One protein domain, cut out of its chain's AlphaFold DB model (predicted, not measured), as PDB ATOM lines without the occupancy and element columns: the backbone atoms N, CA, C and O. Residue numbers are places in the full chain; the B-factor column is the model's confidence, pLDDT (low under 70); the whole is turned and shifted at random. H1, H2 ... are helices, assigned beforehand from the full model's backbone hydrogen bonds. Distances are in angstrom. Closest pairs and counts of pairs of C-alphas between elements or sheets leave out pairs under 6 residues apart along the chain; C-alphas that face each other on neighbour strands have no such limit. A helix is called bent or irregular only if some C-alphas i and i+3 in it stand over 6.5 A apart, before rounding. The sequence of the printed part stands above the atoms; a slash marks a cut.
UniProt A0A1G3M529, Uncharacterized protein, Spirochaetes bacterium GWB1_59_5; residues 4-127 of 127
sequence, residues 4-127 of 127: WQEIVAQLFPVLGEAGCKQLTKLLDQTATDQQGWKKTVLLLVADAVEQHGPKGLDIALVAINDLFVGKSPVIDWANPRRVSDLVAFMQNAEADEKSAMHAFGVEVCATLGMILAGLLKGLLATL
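AT A GLANCE: This is residues 4 to 127 of the 127 residues of an uncharacterized protein of Spirochaetes bacterium GWB1_59_5 (UniProt A0A1G3M529). H2 folds back on itself as the core, and H1, H3 and H4 pack on it. Residues 4 to 15 of H1 and residues 120 to 127 stick out, giving the length. The 124 printed residues have four named helices, H1 to H4 in order, and no named strand. The class is all helix; the whole is compact, radius of gyration of the C-alphas 16.0 A, spans 56 by 26 by 25 A.

IN THESE COORDINATES: H1, residues 4 to 32, begins at C-alpha 4 (-48.732, -19.558, -48.005) and is 42.0 A long. H2, residues 36 to 68, one helix by its hydrogen bonds, is bent: C-alphas 51 and 54 are 9.4 A apart. H2a is residues 36 to 51, 23.2 A; H2b, residues 54 to 68, 23.0 A, is irregular, C-alphas 54 and 57 being 6.52 A apart. H3, residues 80 to 92, is 18.6 A long. H4, residues 95 to 125, is 44.7 A long, ending at C-alpha 125 (-39.098, -7.574, -58.604).

HOW THE PARTS SIT: H2a and H1, by residues 20 to 32 alone, touch as a hairpin, closest C-alphas Ala 31 and Lys 39 at 4.7 A, a shallow tilt of 18 degrees. H3 touches H2a, closest C-alphas Leu 86 and Thr 40 at 6.0 A. H4 touches H2b, closest C-alphas Cys 109 and Leu 57 at 6.3 A, opposite ways at a shallow 13 degrees. O i to N i+4 pairs are within hydrogen-bond range throughout H2a, H3 and H4, in 23 of 25 in H1 and 10 of 11 in H2b.

THE WHOLE: The printed part has no cut; the H2 to H3 link, 11 residues, is long. pLDDT is under 70 at residues 4 to 16, 110 and 113 to 127.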
ATOM      1  N   TRP A   4     -49.677 -20.543 -47.480       55.81
ATOM      2  CA  TRP A   4     -48.732 -19.558 -48.005       55.81
ATOM      3  C   TRP A   4     -48.947 -18.136 -47.456       55.81
ATOM      4  O   TRP A   4     -47.981 -17.445 -47.154       55.81
ATOM      5  N   GLN A   5     -50.197 -17.702 -47.275       65.44
ATOM      6  CA  GLN A   5     -50.509 -16.367 -46.747       65.44
ATOM      7  C   GLN A   5     -50.094 -16.234 -45.277       65.44
ATOM      8  O   GLN A   5     -49.634 -15.172 -44.873       65.44
ATOM      9  N   GLU A   6     -50.195 -17.311 -44.496       62.81
ATOM     10  CA  GLU A   6     -49.746 -17.355 -43.100       62.81
ATOM     11  C   GLU A   6     -48.215 -17.359 -42.996       62.81
ATOM     12  O   GLU A   6     -47.661 -16.629 -42.179       62.81
ATOM     13  N   ILE A   7     -47.522 -18.100 -43.867       58.38
ATOM     14  CA  ILE A   7     -46.050 -18.111 -43.934       58.38
ATOM     15  C   ILE A   7     -45.513 -16.729 -44.324       58.38
ATOM     16  O   ILE A   7     -44.601 -16.207 -43.688       58.38
ATOM     17  N   VAL A   8     -46.110 -16.099 -45.335       58.72
ATOM     18  CA  VAL A   8     -45.735 -14.751 -45.776       58.72
ATOM     19  C   VAL A   8     -46.034 -13.712 -44.686       58.72
ATOM     20  O   VAL A   8     -45.188 -12.865 -44.399       58.72
ATOM     21  N   ALA A   9     -47.185 -13.811 -44.014       58.78
ATOM     22  CA  ALA A   9     -47.529 -12.940 -42.890       58.78
ATOM     23  C   ALA A   9     -46.575 -13.095 -41.689       58.78
ATOM     24  O   ALA A   9     -46.358 -12.129 -40.964       58.78
ATOM     25  N   GLN A  10     -45.980 -14.277 -41.494       59.31
ATOM     26  CA  GLN A  10     -44.983 -14.533 -40.446       59.31
ATOM     27  C   GLN A  10     -43.560 -14.105 -40.838       59.31
ATOM     28  O   GLN A  10     -42.775 -13.736 -39.968       59.31
ATOM     29  N   LEU A  11     -43.217 -14.118 -42.129       56.62
ATOM     30  CA  LEU A  11     -41.888 -13.733 -42.620       56.62
ATOM     31  C   LEU A  11     -41.693 -12.215 -42.712       56.62
ATOM     32  O   LEU A  11     -40.587 -11.732 -42.472       56.62
ATOM     33  N   PHE A  12     -42.742 -11.449 -43.031       65.06
ATOM     34  CA  PHE A  12     -42.638  -9.990 -43.158       65.06
ATOM     35  C   PHE A  12     -42.142  -9.273 -41.888       65.06
ATOM     36  O   PHE A  12     -41.241  -8.440 -42.012       65.06
ATOM     37  N   PRO A  13     -42.646  -9.586 -40.676       65.94
ATOM     38  CA  PRO A  13     -42.134  -8.996 -39.443       65.94
ATOM     39  C   PRO A  13     -40.659  -9.334 -39.206       65.94
ATOM     40  O   PRO A  13     -39.881  -8.455 -38.850       65.94
ATOM     41  N   VAL A  14     -40.257 -10.582 -39.477       64.06
ATOM     42  CA  VAL A  14     -38.881 -11.064 -39.278       64.06
ATOM     43  C   VAL A  14     -37.904 -10.370 -40.228       64.06
ATOM     44  O   VAL A  14     -36.822  -9.960 -39.813       64.06
ATOM     45  N   LEU A  15     -38.291 -10.190 -41.494       63.81
ATOM     46  CA  LEU A  15     -37.498  -9.453 -42.482       63.81
ATOM     47  C   LEU A  15     -37.383  -7.967 -42.130       63.81
ATOM     48  O   LEU A  15     -36.295  -7.401 -42.230       63.81
ATOM     49  N   GLY A  16     -38.480  -7.349 -41.685       67.69
ATOM     50  CA  GLY A  16     -38.478  -5.962 -41.222       67.69
ATOM     51  C   GLY A  16     -37.561  -5.760 -40.016       67.69
ATOM     52  O   GLY A  16     -36.723  -4.862 -40.021       67.69
ATOM     53  N   GLU A  17     -37.657  -6.636 -39.015       71.62
ATOM     54  CA  GLU A  17     -36.843  -6.562 -37.800       71.62
ATOM     55  C   GLU A  17     -35.355  -6.823 -38.080       71.62
ATOM     56  O   GLU A  17     -34.491  -6.107 -37.571       71.62
ATOM     57  N   ALA A  18     -35.033  -7.802 -38.932       72.38
ATOM     58  CA  ALA A  18     -33.660  -8.062 -39.360       72.38
ATOM     59  C   ALA A  18     -33.065  -6.876 -40.140       72.38
ATOM     60  O   ALA A  18     -31.908  -6.512 -39.920       72.38
ATOM     61  N   GLY A  19     -33.864  -6.244 -41.007       72.31
ATOM     62  CA  GLY A  19     -33.479  -5.036 -41.735       72.31
ATOM     63  C   GLY A  19     -33.186  -3.863 -40.800       72.31
ATOM     64  O   GLY A  19     -32.128  -3.245 -40.913       72.31
ATOM     65  N   CYS A  20     -34.066  -3.606 -39.830       78.56
ATOM     66  CA  CYS A  20     -33.855  -2.577 -38.811       78.56
ATOM     67  C   CYS A  20     -32.601  -2.853 -37.971       78.56
ATOM     68  O   CYS A  20     -31.770  -1.962 -37.838       78.56
ATOM     69  N   LYS A  21     -32.388  -4.090 -37.498       78.25
ATOM     70  CA  LYS A  21     -31.173  -4.463 -36.746       78.25
ATOM     71  C   LYS A  21     -29.894  -4.234 -37.545       78.25
ATOM     72  O   LYS A  21     -28.913  -3.713 -37.012       78.25
ATOM     73  N   GLN A  22     -29.887  -4.619 -38.819       76.50
ATOM     74  CA  GLN A  22     -28.722  -4.424 -39.676       76.50
ATOM     75  C   GLN A  22     -28.471  -2.936 -39.952       76.50
ATOM     76  O   GLN A  22     -27.317  -2.509 -39.958       76.50
ATOM     77  N   LEU A  23     -29.532  -2.146 -40.136       78.69
ATOM     78  CA  LEU A  23     -29.443  -0.701 -40.310       78.69
ATOM     79  C   LEU A  23     -28.888  -0.012 -39.056       78.69
ATOM     80  O   LEU A  23     -27.920   0.735 -39.168       78.69
ATOM     81  N   THR A  24     -29.425  -0.312 -37.869       83.06
ATOM     82  CA  THR A  24     -28.915   0.209 -36.589       83.06
ATOM     83  C   THR A  24     -27.430  -0.110 -36.426       83.06
ATOM     84  O   THR A  24     -26.630   0.786 -36.170       83.06
ATOM     85  N   LYS A  25     -27.024  -1.359 -36.695       81.25
ATOM     86  CA  LYS A  25     -25.615  -1.771 -36.626       81.25
ATOM     87  C   LYS A  25     -24.717  -0.976 -37.577       81.25
ATOM     88  O   LYS A  25     -23.626  -0.572 -37.184       81.25
ATOM     89  N   LEU A  26     -25.145  -0.768 -38.822       80.19
ATOM     90  CA  LEU A  26     -24.382   0.012 -39.801       80.19
ATOM     91  C   LEU A  26     -24.273   1.483 -39.392       80.19
ATOM     92  O   LEU A  26     -23.209   2.077 -39.563       80.19
ATOM     93  N   LEU A  27     -25.336   2.060 -38.831       82.25
ATOM     94  CA  LEU A  27     -25.327   3.428 -38.316       82.25
ATOM     95  C   LEU A  27     -24.367   3.576 -37.133       82.25
ATOM     96  O   LEU A  27     -23.544   4.487 -37.153       82.25
ATOM     97  N   ASP A  28     -24.391   2.654 -36.168       81.94
ATOM     98  CA  ASP A  28     -23.456   2.644 -35.035       81.94
ATOM     99  C   ASP A  28     -21.994   2.486 -35.489       81.94
ATOM    100  O   ASP A  28     -21.095   3.186 -35.012       81.94
ATOM    101  N   GLN A  29     -21.741   1.586 -36.444       81.56
ATOM    102  CA  GLN A  29     -20.407   1.386 -37.015       81.56
ATOM    103  C   GLN A  29     -19.919   2.647 -37.729       81.56
ATOM    104  O   GLN A  29     -18.841   3.144 -37.423       81.56
ATOM    105  N   THR A  30     -20.747   3.218 -38.605       81.44
ATOM    106  CA  THR A  30     -20.414   4.449 -39.335       81.44
ATOM    107  C   THR A  30     -20.191   5.616 -38.374       81.44
ATOM    108  O   THR A  30     -19.276   6.412 -38.565       81.44
ATOM    109  N   ALA A  31     -20.978   5.701 -37.298       83.88
ATOM    110  CA  ALA A  31     -20.835   6.722 -36.265       83.88
ATOM    111  C   ALA A  31     -19.512   6.616 -35.488       83.88
ATOM    112  O   ALA A  31     -19.063   7.611 -34.915       83.88
ATOM    113  N   THR A  32     -18.871   5.445 -35.465       83.25
ATOM    114  CA  THR A  32     -17.569   5.247 -34.808       83.25
ATOM    115  C   THR A  32     -16.456   6.019 -35.520       83.25
ATOM    116  O   THR A  32     -15.581   6.567 -34.852       83.25
ATOM    117  N   ASP A  33     -16.554   6.150 -36.845       84.62
ATOM    118  CA  ASP A  33     -15.598   6.884 -37.682       84.62
ATOM    119  C   ASP A  33     -15.897   8.392 -37.760       84.62
ATOM    120  O   ASP A  33     -15.131   9.160 -38.343       84.62
ATOM    121  N   GLN A  34     -17.015   8.839 -37.179       84.56
ATOM    122  CA  GLN A  34     -17.406  10.246 -37.143       84.56
ATOM    123  C   GLN A  34     -17.062  10.902 -35.802       84.56
ATOM    124  O   GLN A  34     -16.915  10.255 -34.764       84.56
ATOM    125  N   GLN A  35     -16.991  12.233 -35.807       81.06
ATOM    126  CA  GLN A  35     -16.794  13.043 -34.606       81.06
ATOM    127  C   GLN A  35     -17.810  14.182 -34.536       81.06
ATOM    128  O   GLN A  35     -18.466  14.525 -35.525       81.06
ATOM    129  N   GLY A  36     -17.933  14.761 -33.343       80.12
ATOM    130  CA  GLY A  36     -18.805  15.899 -33.095       80.12
ATOM    131  C   GLY A  36     -20.274  15.593 -33.375       80.12
ATOM    132  O   GLY A  36     -20.754  14.478 -33.165       80.12
ATOM    133  N   TRP A  37     -20.975  16.586 -33.910       77.44
ATOM    134  CA  TRP A  37     -22.405  16.503 -34.184       77.44
ATOM    135  C   TRP A  37     -22.781  15.415 -35.203       77.44
ATOM    136  O   TRP A  37     -23.870  14.854 -35.105       77.44
ATOM    137  N   LYS A  38     -21.899  15.066 -36.156       82.38
ATOM    138  CA  LYS A  38     -22.182  14.045 -37.190       82.38
ATOM    139  C   LYS A  38     -22.392  12.675 -36.568       82.38
ATOM    140  O   LYS A  38     -23.343  11.974 -36.907       82.38
ATOM    141  N   LYS A  39     -21.522  12.329 -35.617       85.31
ATOM    142  CA  LYS A  39     -21.651  11.115 -34.811       85.31
ATOM    143  C   LYS A  39     -22.983  11.110 -34.074       85.31
ATOM    144  O   LYS A  39     -23.704  10.123 -34.125       85.31
ATOM    145  N   THR A  40     -23.327  12.221 -33.435       82.56
ATOM    146  CA  THR A  40     -24.553  12.318 -32.647       82.56
ATOM    147  C   THR A  40     -25.812  12.185 -33.502       82.56
ATOM    148  O   THR A  40     -26.721  11.465 -33.110       82.56
ATOM    149  N   VAL A  41     -25.847  12.793 -34.693       83.44
ATOM    150  CA  VAL A  41     -26.957  12.643 -35.650       83.44
ATOM    151  C   VAL A  41     -27.122  11.182 -36.076       83.44
ATOM    152  O   VAL A  41     -28.231  10.661 -36.027       83.44
ATOM    153  N   LEU A  42     -26.033  10.490 -36.431       85.19
ATOM    154  CA  LEU A  42     -26.094   9.077 -36.830       85.19
ATOM    155  C   LEU A  42     -26.589   8.167 -35.700       85.19
ATOM    156  O   LEU A  42     -27.422   7.294 -35.936       85.19
ATOM    157  N   LEU A  43     -26.115   8.394 -34.472       86.19
ATOM    158  CA  LEU A  43     -26.552   7.633 -33.301       86.19
ATOM    159  C   LEU A  43     -28.018   7.912 -32.940       86.19
ATOM    160  O   LEU A  43     -28.718   7.006 -32.502       86.19
ATOM    161  N   LEU A  44     -28.501   9.140 -33.156       86.25
ATOM    162  CA  LEU A  44     -29.906   9.489 -32.950       86.25
ATOM    163  C   LEU A  44     -30.811   8.772 -33.967       86.25
ATOM    164  O   LEU A  44     -31.866   8.259 -33.612       86.25
ATOM    165  N   VAL A  45     -30.382   8.682 -35.230       86.75
ATOM    166  CA  VAL A  45     -31.098   7.897 -36.249       86.75
ATOM    167  C   VAL A  45     -31.093   6.407 -35.885       86.75
ATOM    168  O   VAL A  45     -32.116   5.741 -36.034       86.75
ATOM    169  N   ALA A  46     -29.976   5.888 -35.363       87.75
ATOM    170  CA  ALA A  46     -29.866   4.501 -34.911       87.75
ATOM    171  C   ALA A  46     -30.844   4.185 -33.764       87.75
ATOM    172  O   ALA A  46     -31.579   3.200 -33.860       87.75
ATOM    173  N   ASP A  47     -30.911   5.053 -32.746       89.25
ATOM    174  CA  ASP A  47     -31.853   4.938 -31.620       89.25
ATOM    175  C   ASP A  47     -33.308   4.911 -32.110       89.25
ATOM    176  O   ASP A  47     -34.105   4.076 -31.685       89.25
ATOM    177  N   ALA A  48     -33.664   5.799 -33.043       88.56
ATOM    178  CA  ALA A  48     -35.029   5.875 -33.549       88.56
ATOM    179  C   ALA A  48     -35.430   4.603 -34.308       88.56
ATOM    180  O   ALA A  48     -36.545   4.104 -34.149       88.56
ATOM    181  N   VAL A  49     -34.527   4.075 -35.140       86.25
ATOM    182  CA  VAL A  49     -34.750   2.834 -35.897       86.25
ATOM    183  C   VAL A  49     -34.827   1.626 -34.965       86.25
ATOM    184  O   VAL A  49     -35.650   0.742 -35.192       86.25
ATOM    185  N   GLU A  50     -34.020   1.590 -33.906       87.94
ATOM    186  CA  GLU A  50     -34.068   0.521 -32.906       87.94
ATOM    187  C   GLU A  50     -35.405   0.511 -32.149       87.94
ATOM    188  O   GLU A  50     -36.018  -0.545 -32.001       87.94
ATOM    189  N   GLN A  51     -35.896   1.681 -31.726       87.50
ATOM    190  CA  GLN A  51     -37.118   1.791 -30.918       87.50
ATOM    191  C   GLN A  51     -38.414   1.715 -31.731       87.50
ATOM    192  O   GLN A  51     -39.433   1.218 -31.247       87.50
ATOM    193  N   HIS A  52     -38.407   2.220 -32.965       85.38
ATOM    194  CA  HIS A  52     -39.626   2.396 -33.764       85.38
ATOM    195  C   HIS A  52     -39.607   1.650 -35.102       85.38
ATOM    196  O   HIS A  52     -40.544   1.776 -35.902       85.38
ATOM    197  N   GLY A  53     -38.563   0.862 -35.362       81.69
ATOM    198  CA  GLY A  53     -38.420   0.102 -36.595       81.69
ATOM    199  C   GLY A  53     -38.363   1.020 -37.825       81.69
ATOM    200  O   GLY A  53     -37.726   2.074 -37.784       81.69
ATOM    201  N   PRO A  54     -39.049   0.681 -38.934       75.12
ATOM    202  CA  PRO A  54     -38.988   1.466 -40.170       75.12
ATOM    203  C   PRO A  54     -39.448   2.923 -40.020       75.12
ATOM    204  O   PRO A  54     -38.950   3.798 -40.721       75.12
ATOM    205  N   LYS A  55     -40.368   3.199 -39.081       81.88
ATOM    206  CA  LYS A  55     -40.853   4.561 -38.791       81.88
ATOM    207  C   LYS A  55     -39.829   5.416 -38.042       81.88
ATOM    208  O   LYS A  55     -40.002   6.627 -37.950       81.88
ATOM    209  N   GLY A  56     -38.770   4.801 -37.517       85.06
ATOM    210  CA  GLY A  56     -37.704   5.490 -36.803       85.06
ATOM    211  C   GLY A  56     -37.017   6.568 -37.635       85.06
ATOM    212  O   GLY A  56     -36.653   7.604 -37.094       85.06
ATOM    213  N   LEU A  57     -36.906   6.386 -38.955       82.25
ATOM    214  CA  LEU A  57     -36.299   7.394 -39.830       82.25
ATOM    215  C   LEU A  57     -37.103   8.699 -39.869       82.25
ATOM    216  O   LEU A  57     -36.519   9.775 -39.752       82.25
ATOM    217  N   ASP A  58     -38.431   8.613 -39.972       83.00
ATOM    218  CA  ASP A  58     -39.302   9.793 -39.975       83.00
ATOM    219  C   ASP A  58     -39.267  10.502 -38.614       83.00
ATOM    220  O   ASP A  58     -39.172  11.727 -38.545       83.00
ATOM    221  N   ILE A  59     -39.290   9.727 -37.524       87.50
ATOM    222  CA  ILE A  59     -39.215  10.246 -36.151       87.50
ATOM    223  C   ILE A  59     -37.877  10.957 -35.915       87.50
ATOM    224  O   ILE A  59     -37.856  12.073 -35.392       87.50
ATOM    225  N   ALA A  60     -36.768  10.352 -36.349       85.69
ATOM    226  CA  ALA A  60     -35.449  10.963 -36.265       85.69
ATOM    227  C   ALA A  60     -35.385  12.260 -37.075       85.69
ATOM    228  O   ALA A  60     -34.905  13.265 -36.560       85.69
ATOM    229  N   LEU A  61     -35.905  12.273 -38.308       82.81
ATOM    230  CA  LEU A  61     -35.913  13.464 -39.157       82.81
ATOM    231  C   LEU A  61     -36.673  14.624 -38.498       82.81
ATOM    232  O   LEU A  61     -36.182  15.752 -38.492       82.81
ATOM    233  N   VAL A  62     -37.845  14.353 -37.914       86.75
ATOM    234  CA  VAL A  62     -38.636  15.364 -37.195       86.75
ATOM    235  C   VAL A  62     -37.861  15.909 -35.998       86.75
ATOM    236  O   VAL A  62     -37.730  17.123 -35.871       86.75
ATOM    237  N   ALA A  63     -37.291  15.036 -35.163       84.44
ATOM    238  CA  ALA A  63     -36.523  15.455 -33.991       84.44
ATOM    239  C   ALA A  63     -35.270  16.264 -34.363       84.44
ATOM    240  O   ALA A  63     -34.971  17.281 -33.737       84.44
ATOM    241  N   ILE A  64     -34.556  15.838 -35.406       81.19
ATOM    242  CA  ILE A  64     -33.404  16.547 -35.964       81.19
ATOM    243  C   ILE A  64     -33.840  17.935 -36.447       81.19
ATOM    244  O   ILE A  64     -33.218  18.930 -36.088       81.19
ATOM    245  N   ASN A  65     -34.932  18.026 -37.206       82.25
ATOM    246  CA  ASN A  65     -35.443  19.300 -37.707       82.25
ATOM    247  C   ASN A  65     -35.890  20.240 -36.575       82.25
ATOM    248  O   ASN A  65     -35.558  21.424 -36.603       82.25
ATOM    249  N   ASP A  66     -36.587  19.723 -35.558       84.06
ATOM    250  CA  ASP A  66     -37.019  20.502 -34.394       84.06
ATOM    251  C   ASP A  66     -35.831  21.116 -33.649       84.06
ATOM    252  O   ASP A  66     -35.872  22.304 -33.320       84.06
ATOM    253  N   LEU A  67     -34.744  20.359 -33.471       76.81
ATOM    254  CA  LEU A  67     -33.501  20.890 -32.912       76.81
ATOM    255  C   LEU A  67     -32.993  22.088 -33.721       76.81
ATOM    256  O   LEU A  67     -32.675  23.125 -33.139       76.81
ATOM    257  N   PHE A  68     -32.979  21.997 -35.052       72.06
ATOM    258  CA  PHE A  68     -32.473  23.075 -35.907       72.06
ATOM    259  C   PHE A  68     -33.286  24.348 -35.871       72.06
ATOM    260  O   PHE A  68     -32.715  25.438 -35.835       72.06
ATOM    261  N   VAL A  69     -34.610  24.227 -35.854       78.62
ATOM    262  CA  VAL A  69     -35.489  25.398 -35.769       78.62
ATOM    263  C   VAL A  69     -35.572  25.964 -34.345       78.62
ATOM    264  O   VAL A  69     -36.389  26.844 -34.082       78.62
ATOM    265  N   GLY A  70     -34.733  25.475 -33.422       70.81
ATOM    266  CA  GLY A  70     -34.662  25.936 -32.038       70.81
ATOM    267  C   GLY A  70     -35.852  25.500 -31.186       70.81
ATOM    268  O   GLY A  70     -36.107  26.098 -30.141       70.81
ATOM    269  N   LYS A  71     -36.600  24.483 -31.624       80.19
ATOM    270  CA  LYS A  71     -37.667  23.865 -30.836       80.19
ATOM    271  C   LYS A  71     -37.087  22.782 -29.933       80.19
ATOM    272  O   LYS A  71     -36.030  22.215 -30.195       80.19
ATOM    273  N   SER A  72     -37.808  22.477 -28.860       79.25
ATOM    274  CA  SER A  72     -37.516  21.304 -28.040       79.25
ATOM    275  C   SER A  72     -38.035  20.057 -28.759       79.25
ATOM    276  O   SER A  72     -39.254  19.924 -28.890       79.25
ATOM    277  N   PRO A  73     -37.161  19.158 -29.238       81.69
ATOM    278  CA  PRO A  73     -37.600  17.927 -29.884       81.69
ATOM    279  C   PRO A  73     -38.191  16.947 -28.860       81.69
ATOM    280  O   PRO A  73     -37.805  16.934 -27.687       81.69
ATOM    281  N   VAL A  74     -39.081  16.067 -29.319       82.00
ATOM    282  CA  VAL A  74     -39.541  14.909 -28.538       82.00
ATOM    283  C   VAL A  74     -38.593  13.735 -28.808       82.00
ATOM    284  O   VAL A  74     -38.622  13.148 -29.888       82.00
ATOM    285  N   ILE A  75     -37.715  13.443 -27.844       83.62
ATOM    286  CA  ILE A  75     -36.607  12.464 -27.939       83.62
ATOM    287  C   ILE A  75     -36.522  11.548 -26.709       83.62
ATOM    288  O   ILE A  75     -35.448  11.105 -26.318       83.62
ATOM    289  N   ASP A  76     -37.664  11.259 -26.090       84.50
ATOM    290  CA  ASP A  76     -37.811  10.305 -24.980       84.50
ATOM    291  C   ASP A  76     -37.431   8.861 -25.356       84.50
ATOM    292  O   ASP A  76     -37.081   8.059 -24.492       84.50
ATOM    293  N   TRP A  77     -37.453   8.554 -26.650       85.88
ATOM    294  CA  TRP A  77     -37.002   7.298 -27.243       85.88
ATOM    295  C   TRP A  77     -35.477   7.189 -27.398       85.88
ATOM    296  O   TRP A  77     -34.952   6.085 -27.533       85.88
ATOM    297  N   ALA A  78     -34.747   8.305 -27.393       86.88
ATOM    298  CA  ALA A  78     -33.302   8.306 -27.598       86.88
ATOM    299  C   ALA A  78     -32.546   8.068 -26.286       86.88
ATOM    300  O   ALA A  78     -33.029   8.364 -25.190       86.88
ATOM    301  N   ASN A  79     -31.306   7.585 -26.379       86.44
ATOM    302  CA  ASN A  79     -30.474   7.430 -25.195       86.44
ATOM    303  C   ASN A  79     -30.237   8.805 -24.527       86.44
ATOM    304  O   ASN A  79     -29.684   9.700 -25.176       86.44
ATOM    305  N   PRO A  80     -30.539   8.978 -23.223       82.44
ATOM    306  CA  PRO A  80     -30.429  10.277 -22.552       82.44
ATOM    307  C   PRO A  80     -29.041  10.920 -22.652       82.44
ATOM    308  O   PRO A  80     -28.915  12.142 -22.709       82.44
ATOM    309  N   ARG A  81     -27.982  10.103 -22.714       82.94
ATOM    310  CA  ARG A  81     -26.609  10.588 -22.884       82.94
ATOM    311  C   ARG A  81     -26.396  11.189 -24.272       82.94
ATOM    312  O   ARG A  81     -25.866  12.286 -24.379       82.94
ATOM    313  N   ARG A  82     -26.870  10.498 -25.314       81.19
ATOM    314  CA  ARG A  82     -26.776  10.941 -26.717       81.19
ATOM    315  C   ARG A  82     -27.564  12.236 -26.933       81.19
ATOM    316  O   ARG A  82     -27.080  13.147 -27.597       81.19
ATOM    317  N   VAL A  83     -28.733  12.342 -26.301       77.12
ATOM    318  CA  VAL A  83     -29.549  13.564 -26.270       77.12
ATOM    319  C   VAL A  83     -28.803  14.725 -25.615       77.12
ATOM    320  O   VAL A  83     -28.744  15.815 -26.182       77.12
ATOM    321  N   SER A  84     -28.205  14.498 -24.443       80.75
ATOM    322  CA  SER A  84     -27.431  15.525 -23.741       80.75
ATOM    323  C   SER A  84     -26.257  16.029 -24.582       80.75
ATOM    324  O   SER A  84     -26.045  17.238 -24.670       80.75
ATOM    325  N   ASP A  85     -25.520  15.122 -25.227       81.25
ATOM    326  CA  ASP A  85     -24.398  15.477 -26.100       81.25
ATOM    327  C   ASP A  85     -24.879  16.315 -27.296       81.25
ATOM    328  O   ASP A  85     -24.273  17.331 -27.632       81.25
ATOM    329  N   LEU A  86     -26.007  15.942 -27.910       76.56
ATOM    330  CA  LEU A  86     -26.598  16.669 -29.036       76.56
ATOM    331  C   LEU A  86     -26.996  18.093 -28.661       76.56
ATOM    332  O   LEU A  86     -26.691  19.034 -29.390       76.56
ATOM    333  N   VAL A  87     -27.660  18.251 -27.516       77.12
ATOM    334  CA  VAL A  87     -28.074  19.560 -27.003       77.12
ATOM    335  C   VAL A  87     -26.852  20.421 -26.684       77.12
ATOM    336  O   VAL A  87     -26.835  21.598 -27.038       77.12
ATOM    337  N   ALA A  88     -25.805  19.844 -26.089       80.94
ATOM    338  CA  ALA A  88     -24.559  20.559 -25.834       80.94
ATOM    339  C   ALA A  88     -23.887  21.025 -27.139       80.94
ATOM    340  O   ALA A  88     -23.429  22.164 -27.216       80.94
ATOM    341  N   PHE A  89     -23.874  20.196 -28.190       75.25
ATOM    342  CA  PHE A  89     -23.398  20.620 -29.511       75.25
ATOM    343  C   PHE A  89     -24.258  21.748 -30.084       75.25
ATOM    344  O   PHE A  89     -23.732  22.783 -30.467       75.25
ATOM    345  N   MET A  90     -25.579  21.594 -30.074       73.81
ATOM    346  CA  MET A  90     -26.548  22.580 -30.568       73.81
ATOM    347  C   MET A  90     -26.435  23.956 -29.897       73.81
ATOM    348  O   MET A  90     -26.642  24.987 -30.544       73.81
ATOM    349  N   GLN A  91     -26.148  23.975 -28.594       75.44
ATOM    350  CA  GLN A  91     -25.983  25.204 -27.819       75.44
ATOM    351  C   GLN A  91     -24.679  25.932 -28.149       75.44
ATOM    352  O   GLN A  91     -24.657  27.159 -28.124       75.44
ATOM    353  N   ASN A  92     -23.624  25.185 -28.483       75.44
ATOM    354  CA  ASN A  92     -22.317  25.737 -28.834       75.44
ATOM    355  C   ASN A  92     -22.141  25.982 -30.342       75.44
ATOM    356  O   ASN A  92     -21.233  26.708 -30.729       75.44
ATOM    357  N   ALA A  93     -22.997  25.394 -31.182       73.50
ATOM    358  CA  ALA A  93     -22.902  25.486 -32.631       73.50
ATOM    359  C   ALA A  93     -23.309  26.870 -33.155       73.50
ATOM    360  O   ALA A  93     -24.385  27.401 -32.835       73.50
ATOM    361  N   GLU A  94     -22.470  27.414 -34.031       74.00
ATOM    362  CA  GLU A  94     -22.754  28.631 -34.791       74.00
ATOM    363  C   GLU A  94     -23.833  28.383 -35.864       74.00
ATOM    364  O   GLU A  94     -24.200  27.245 -36.169       74.00
ATOM    365  N   ALA A  95     -24.386  29.455 -36.444       72.25
ATOM    366  CA  ALA A  95     -25.459  29.355 -37.441       72.25
ATOM    367  C   ALA A  95     -25.062  28.511 -38.671       72.25
ATOM    368  O   ALA A  95     -25.874  27.721 -39.161       72.25
ATOM    369  N   ASP A  96     -23.809  28.618 -39.117       71.31
ATOM    370  CA  ASP A  96     -23.284  27.848 -40.248       71.31
ATOM    371  C   ASP A  96     -23.158  26.353 -39.922       71.31
ATOM    372  O   ASP A  96     -23.530  25.501 -40.735       71.31
ATOM    373  N   GLU A  97     -22.723  26.015 -38.705       75.06
ATOM    374  CA  GLU A  97     -22.679  24.625 -38.244       75.06
ATOM    375  C   GLU A  97     -24.080  24.029 -38.138       75.06
ATOM    376  O   GLU A  97     -24.291  22.897 -38.565       75.06
ATOM    377  N   LYS A  98     -25.062  24.800 -37.656       72.94
ATOM    378  CA  LYS A  98     -26.467  24.368 -37.618       72.94
ATOM    379  C   LYS A  98     -27.002  24.069 -39.018       72.94
ATOM    380  O   LYS A  98     -27.635  23.038 -39.226       72.94
ATOM    381  N   SER A  99     -26.701  24.915 -40.000       76.69
ATOM    382  CA  SER A  99     -27.105  24.670 -41.389       76.69
ATOM    383  C   SER A  99     -26.459  23.403 -41.970       76.69
ATOM    384  O   SER A  99     -27.144  22.575 -42.573       76.69
ATOM    385  N   ALA A 100     -25.154  23.204 -41.749       78.06
ATOM    386  CA  ALA A 100     -24.438  22.006 -42.203       78.06
ATOM    387  C   ALA A 100     -24.974  20.722 -41.550       78.06
ATOM    388  O   ALA A 100     -25.089  19.674 -42.189       78.06
ATOM    389  N   MET A 101     -25.332  20.820 -40.275       74.31
ATOM    390  CA  MET A 101     -25.858  19.731 -39.468       74.31
ATOM    391  C   MET A 101     -27.272  19.334 -39.920       74.31
ATOM    392  O   MET A 101     -27.564  18.140 -40.021       74.31
ATOM    393  N   HIS A 102     -28.104  20.304 -40.315       74.50
ATOM    394  CA  HIS A 102     -29.415  20.053 -40.918       74.50
ATOM    395  C   HIS A 102     -29.292  19.379 -42.280       74.50
ATOM    396  O   HIS A 102     -29.914  18.342 -42.512       74.50
ATOM    397  N   ALA A 103     -28.452  19.928 -43.163       78.06
ATOM    398  CA  ALA A 103     -28.227  19.369 -44.492       78.06
ATOM    399  C   ALA A 103     -27.773  17.904 -44.416       78.06
ATOM    400  O   ALA A 103     -28.329  17.050 -45.102       78.06
ATOM    401  N   PHE A 104     -26.838  17.598 -43.515       80.38
ATOM    402  CA  PHE A 104     -26.374  16.232 -43.294       80.38
ATOM    403  C   PHE A 104     -27.460  15.317 -42.721       80.38
ATOM    404  O   PHE A 104     -27.608  14.193 -43.184       80.38
ATOM    405  N   GLY A 105     -28.243  15.776 -41.738       72.81
ATOM    406  CA  GLY A 105     -29.352  14.987 -41.192       72.81
ATOM    407  C   GLY A 105     -30.390  14.621 -42.257       72.81
ATOM    408  O   GLY A 105     -30.815  13.466 -42.337       72.81
ATOM    409  N   VAL A 106     -30.736  15.578 -43.125       75.06
ATOM    410  CA  VAL A 106     -31.620  15.358 -44.278       75.06
ATOM    411  C   VAL A 106     -30.990  14.390 -45.276       75.06
ATOM    412  O   VAL A 106     -31.661  13.460 -45.716       75.06
ATOM    413  N   GLU A 107     -29.711  14.560 -45.614       78.56
ATOM    414  CA  GLU A 107     -29.000  13.699 -46.565       78.56
ATOM    415  C   GLU A 107     -28.891  12.253 -46.068       78.56
ATOM    416  O   GLU A 107     -29.151  11.320 -46.831       78.56
ATOM    417  N   VAL A 108     -28.587  12.052 -44.782       75.81
ATOM    418  CA  VAL A 108     -28.564  10.732 -44.141       75.81
ATOM    419  C   VAL A 108     -29.942  10.086 -44.228       75.81
ATOM    420  O   VAL A 108     -30.065   8.978 -44.748       75.81
ATOM    421  N   CYS A 109     -30.998  10.772 -43.789       70.19
ATOM    422  CA  CYS A 109     -32.346  10.202 -43.803       70.19
ATOM    423  C   CYS A 109     -32.849   9.936 -45.232       70.19
ATOM    424  O   CYS A 109     -33.434   8.884 -45.489       70.19
ATOM    425  N   ALA A 110     -32.574  10.835 -46.182       69.88
ATOM    426  CA  ALA A 110     -32.940  10.666 -47.586       69.88
ATOM    427  C   ALA A 110     -32.194   9.492 -48.235       69.88
ATOM    428  O   ALA A 110     -32.804   8.684 -48.934       69.88
ATOM    429  N   THR A 111     -30.893   9.355 -47.975       71.94
ATOM    430  CA  THR A 111     -30.076   8.252 -48.500       71.94
ATOM    431  C   THR A 111     -30.548   6.912 -47.952       71.94
ATOM    432  O   THR A 111     -30.736   5.963 -48.714       71.94
ATOM    433  N   LEU A 112     -30.826   6.839 -46.649       70.19
ATOM    434  CA  LEU A 112     -31.379   5.639 -46.023       70.19
ATOM    435  C   LEU A 112     -32.776   5.308 -46.563       70.19
ATOM    436  O   LEU A 112     -33.054   4.147 -46.865       70.19
ATOM    437  N   GLY A 113     -33.622   6.320 -46.772       65.75
ATOM    438  CA  GLY A 113     -34.925   6.169 -47.420       65.75
ATOM    439  C   GLY A 113     -34.817   5.632 -48.851       65.75
ATOM    440  O   GLY A 113     -35.558   4.722 -49.226       65.75
ATOM    441  N   MET A 114     -33.856   6.122 -49.644       64.50
ATOM    442  CA  MET A 114     -33.594   5.627 -51.002       64.50
ATOM    443  C   MET A 114     -33.089   4.181 -51.013       64.50
ATOM    444  O   MET A 114     -33.539   3.390 -51.843       64.50
ATOM    445  N   ILE A 115     -32.198   3.812 -50.088       64.69
ATOM    446  CA  ILE A 115     -31.704   2.435 -49.953       64.69
ATOM    447  C   ILE A 115     -32.854   1.494 -49.575       64.69
ATOM    448  O   ILE A 115     -33.018   0.451 -50.208       64.69
ATOM    449  N   LEU A 116     -33.697   1.877 -48.611       64.62
ATOM    450  CA  LEU A 116     -34.880   1.100 -48.228       64.62
ATOM    451  C   LEU A 116     -35.868   0.945 -49.388       64.62
ATOM    452  O   LEU A 116     -36.347  -0.159 -49.640       64.62
ATOM    453  N   ALA A 117     -36.132   2.017 -50.139       58.50
ATOM    454  CA  ALA A 117     -36.987   1.966 -51.323       58.50
ATOM    455  C   ALA A 117     -36.395   1.072 -52.431       58.50
ATOM    456  O   ALA A 117     -37.131   0.344 -53.099       58.50
ATOM    457  N   GLY A 118     -35.072   1.104 -52.617       54.41
ATOM    458  CA  GLY A 118     -34.347   0.238 -53.548       54.41
ATOM    459  C   GLY A 118     -34.425  -1.238 -53.160       54.41
ATOM    460  O   GLY A 118     -34.732  -2.075 -54.007       54.41
ATOM    461  N   LEU A 119     -34.232  -1.553 -51.876       58.12
ATOM    462  CA  LEU A 119     -34.374  -2.909 -51.340       58.12
ATOM    463  C   LEU A 119     -35.804  -3.438 -51.510       58.12
ATOM    464  O   LEU A 119     -35.982  -4.566 -51.962       58.12
ATOM    465  N   LEU A 120     -36.819  -2.612 -51.233       60.88
ATOM    466  CA  LEU A 120     -38.233  -2.939 -51.461       60.88
ATOM    467  C   LEU A 120     -38.531  -3.236 -52.934       60.88
ATOM    468  O   LEU A 120     -39.171  -4.239 -53.239       60.88
ATOM    469  N   LYS A 121     -38.042  -2.397 -53.856       55.09
ATOM    470  CA  LYS A 121     -38.191  -2.635 -55.300       55.09
ATOM    471  C   LYS A 121     -37.506  -3.926 -55.742       55.09
ATOM    472  O   LYS A 121     -38.087  -4.661 -56.530       55.09
ATOM    473  N   GLY A 122     -36.307  -4.209 -55.231       48.16
ATOM    474  CA  GLY A 122     -35.584  -5.449 -55.517       48.16
ATOM    475  C   GLY A 122     -36.349  -6.690 -55.058       48.16
ATOM    476  O   GLY A 122     -36.530  -7.611 -55.844       48.16
ATOM    477  N   LEU A 123     -36.868  -6.671 -53.827       53.53
ATOM    478  CA  LEU A 123     -37.670  -7.758 -53.252       53.53
ATOM    479  C   LEU A 123     -38.969  -8.014 -54.026       53.53
ATOM    480  O   LEU A 123     -39.328  -9.166 -54.257       53.53
ATOM    481  N   LEU A 124     -39.654  -6.947 -54.446       55.28
ATOM    482  CA  LEU A 124     -40.888  -7.040 -55.233       55.28
ATOM    483  C   LEU A 124     -40.641  -7.444 -56.690       55.28
ATOM    484  O   LEU A 124     -41.528  -8.019 -57.300       55.28
ATOM    485  N   ALA A 125     -39.464  -7.153 -57.251       48.03
ATOM    486  CA  ALA A 125     -39.098  -7.574 -58.604       48.03
ATOM    487  C   ALA A 125     -38.691  -9.055 -58.689       48.03
ATOM    488  O   ALA A 125     -38.659  -9.616 -59.782       48.03
ATOM    489  N   THR A 126     -38.350  -9.679 -57.558       40.88
ATOM    490  CA  THR A 126     -38.019 -11.110 -57.462       40.88
ATOM    491  C   THR A 126     -39.197 -12.007 -57.066       40.88
ATOM    492  O   THR A 126     -39.006 -13.217 -56.956       40.88
ATOM    493  N   LEU A 127     -40.384 -11.434 -56.839       45.59
ATOM    494  CA  LEU A 127     -41.651 -12.145 -56.615       45.59
ATOM    495  C   LEU A 127     -42.499 -12.135 -57.892       45.59
ATOM    496  O   LEU A 127     -43.191 -13.150 -58.120       45.59
TER     497      LEU A 127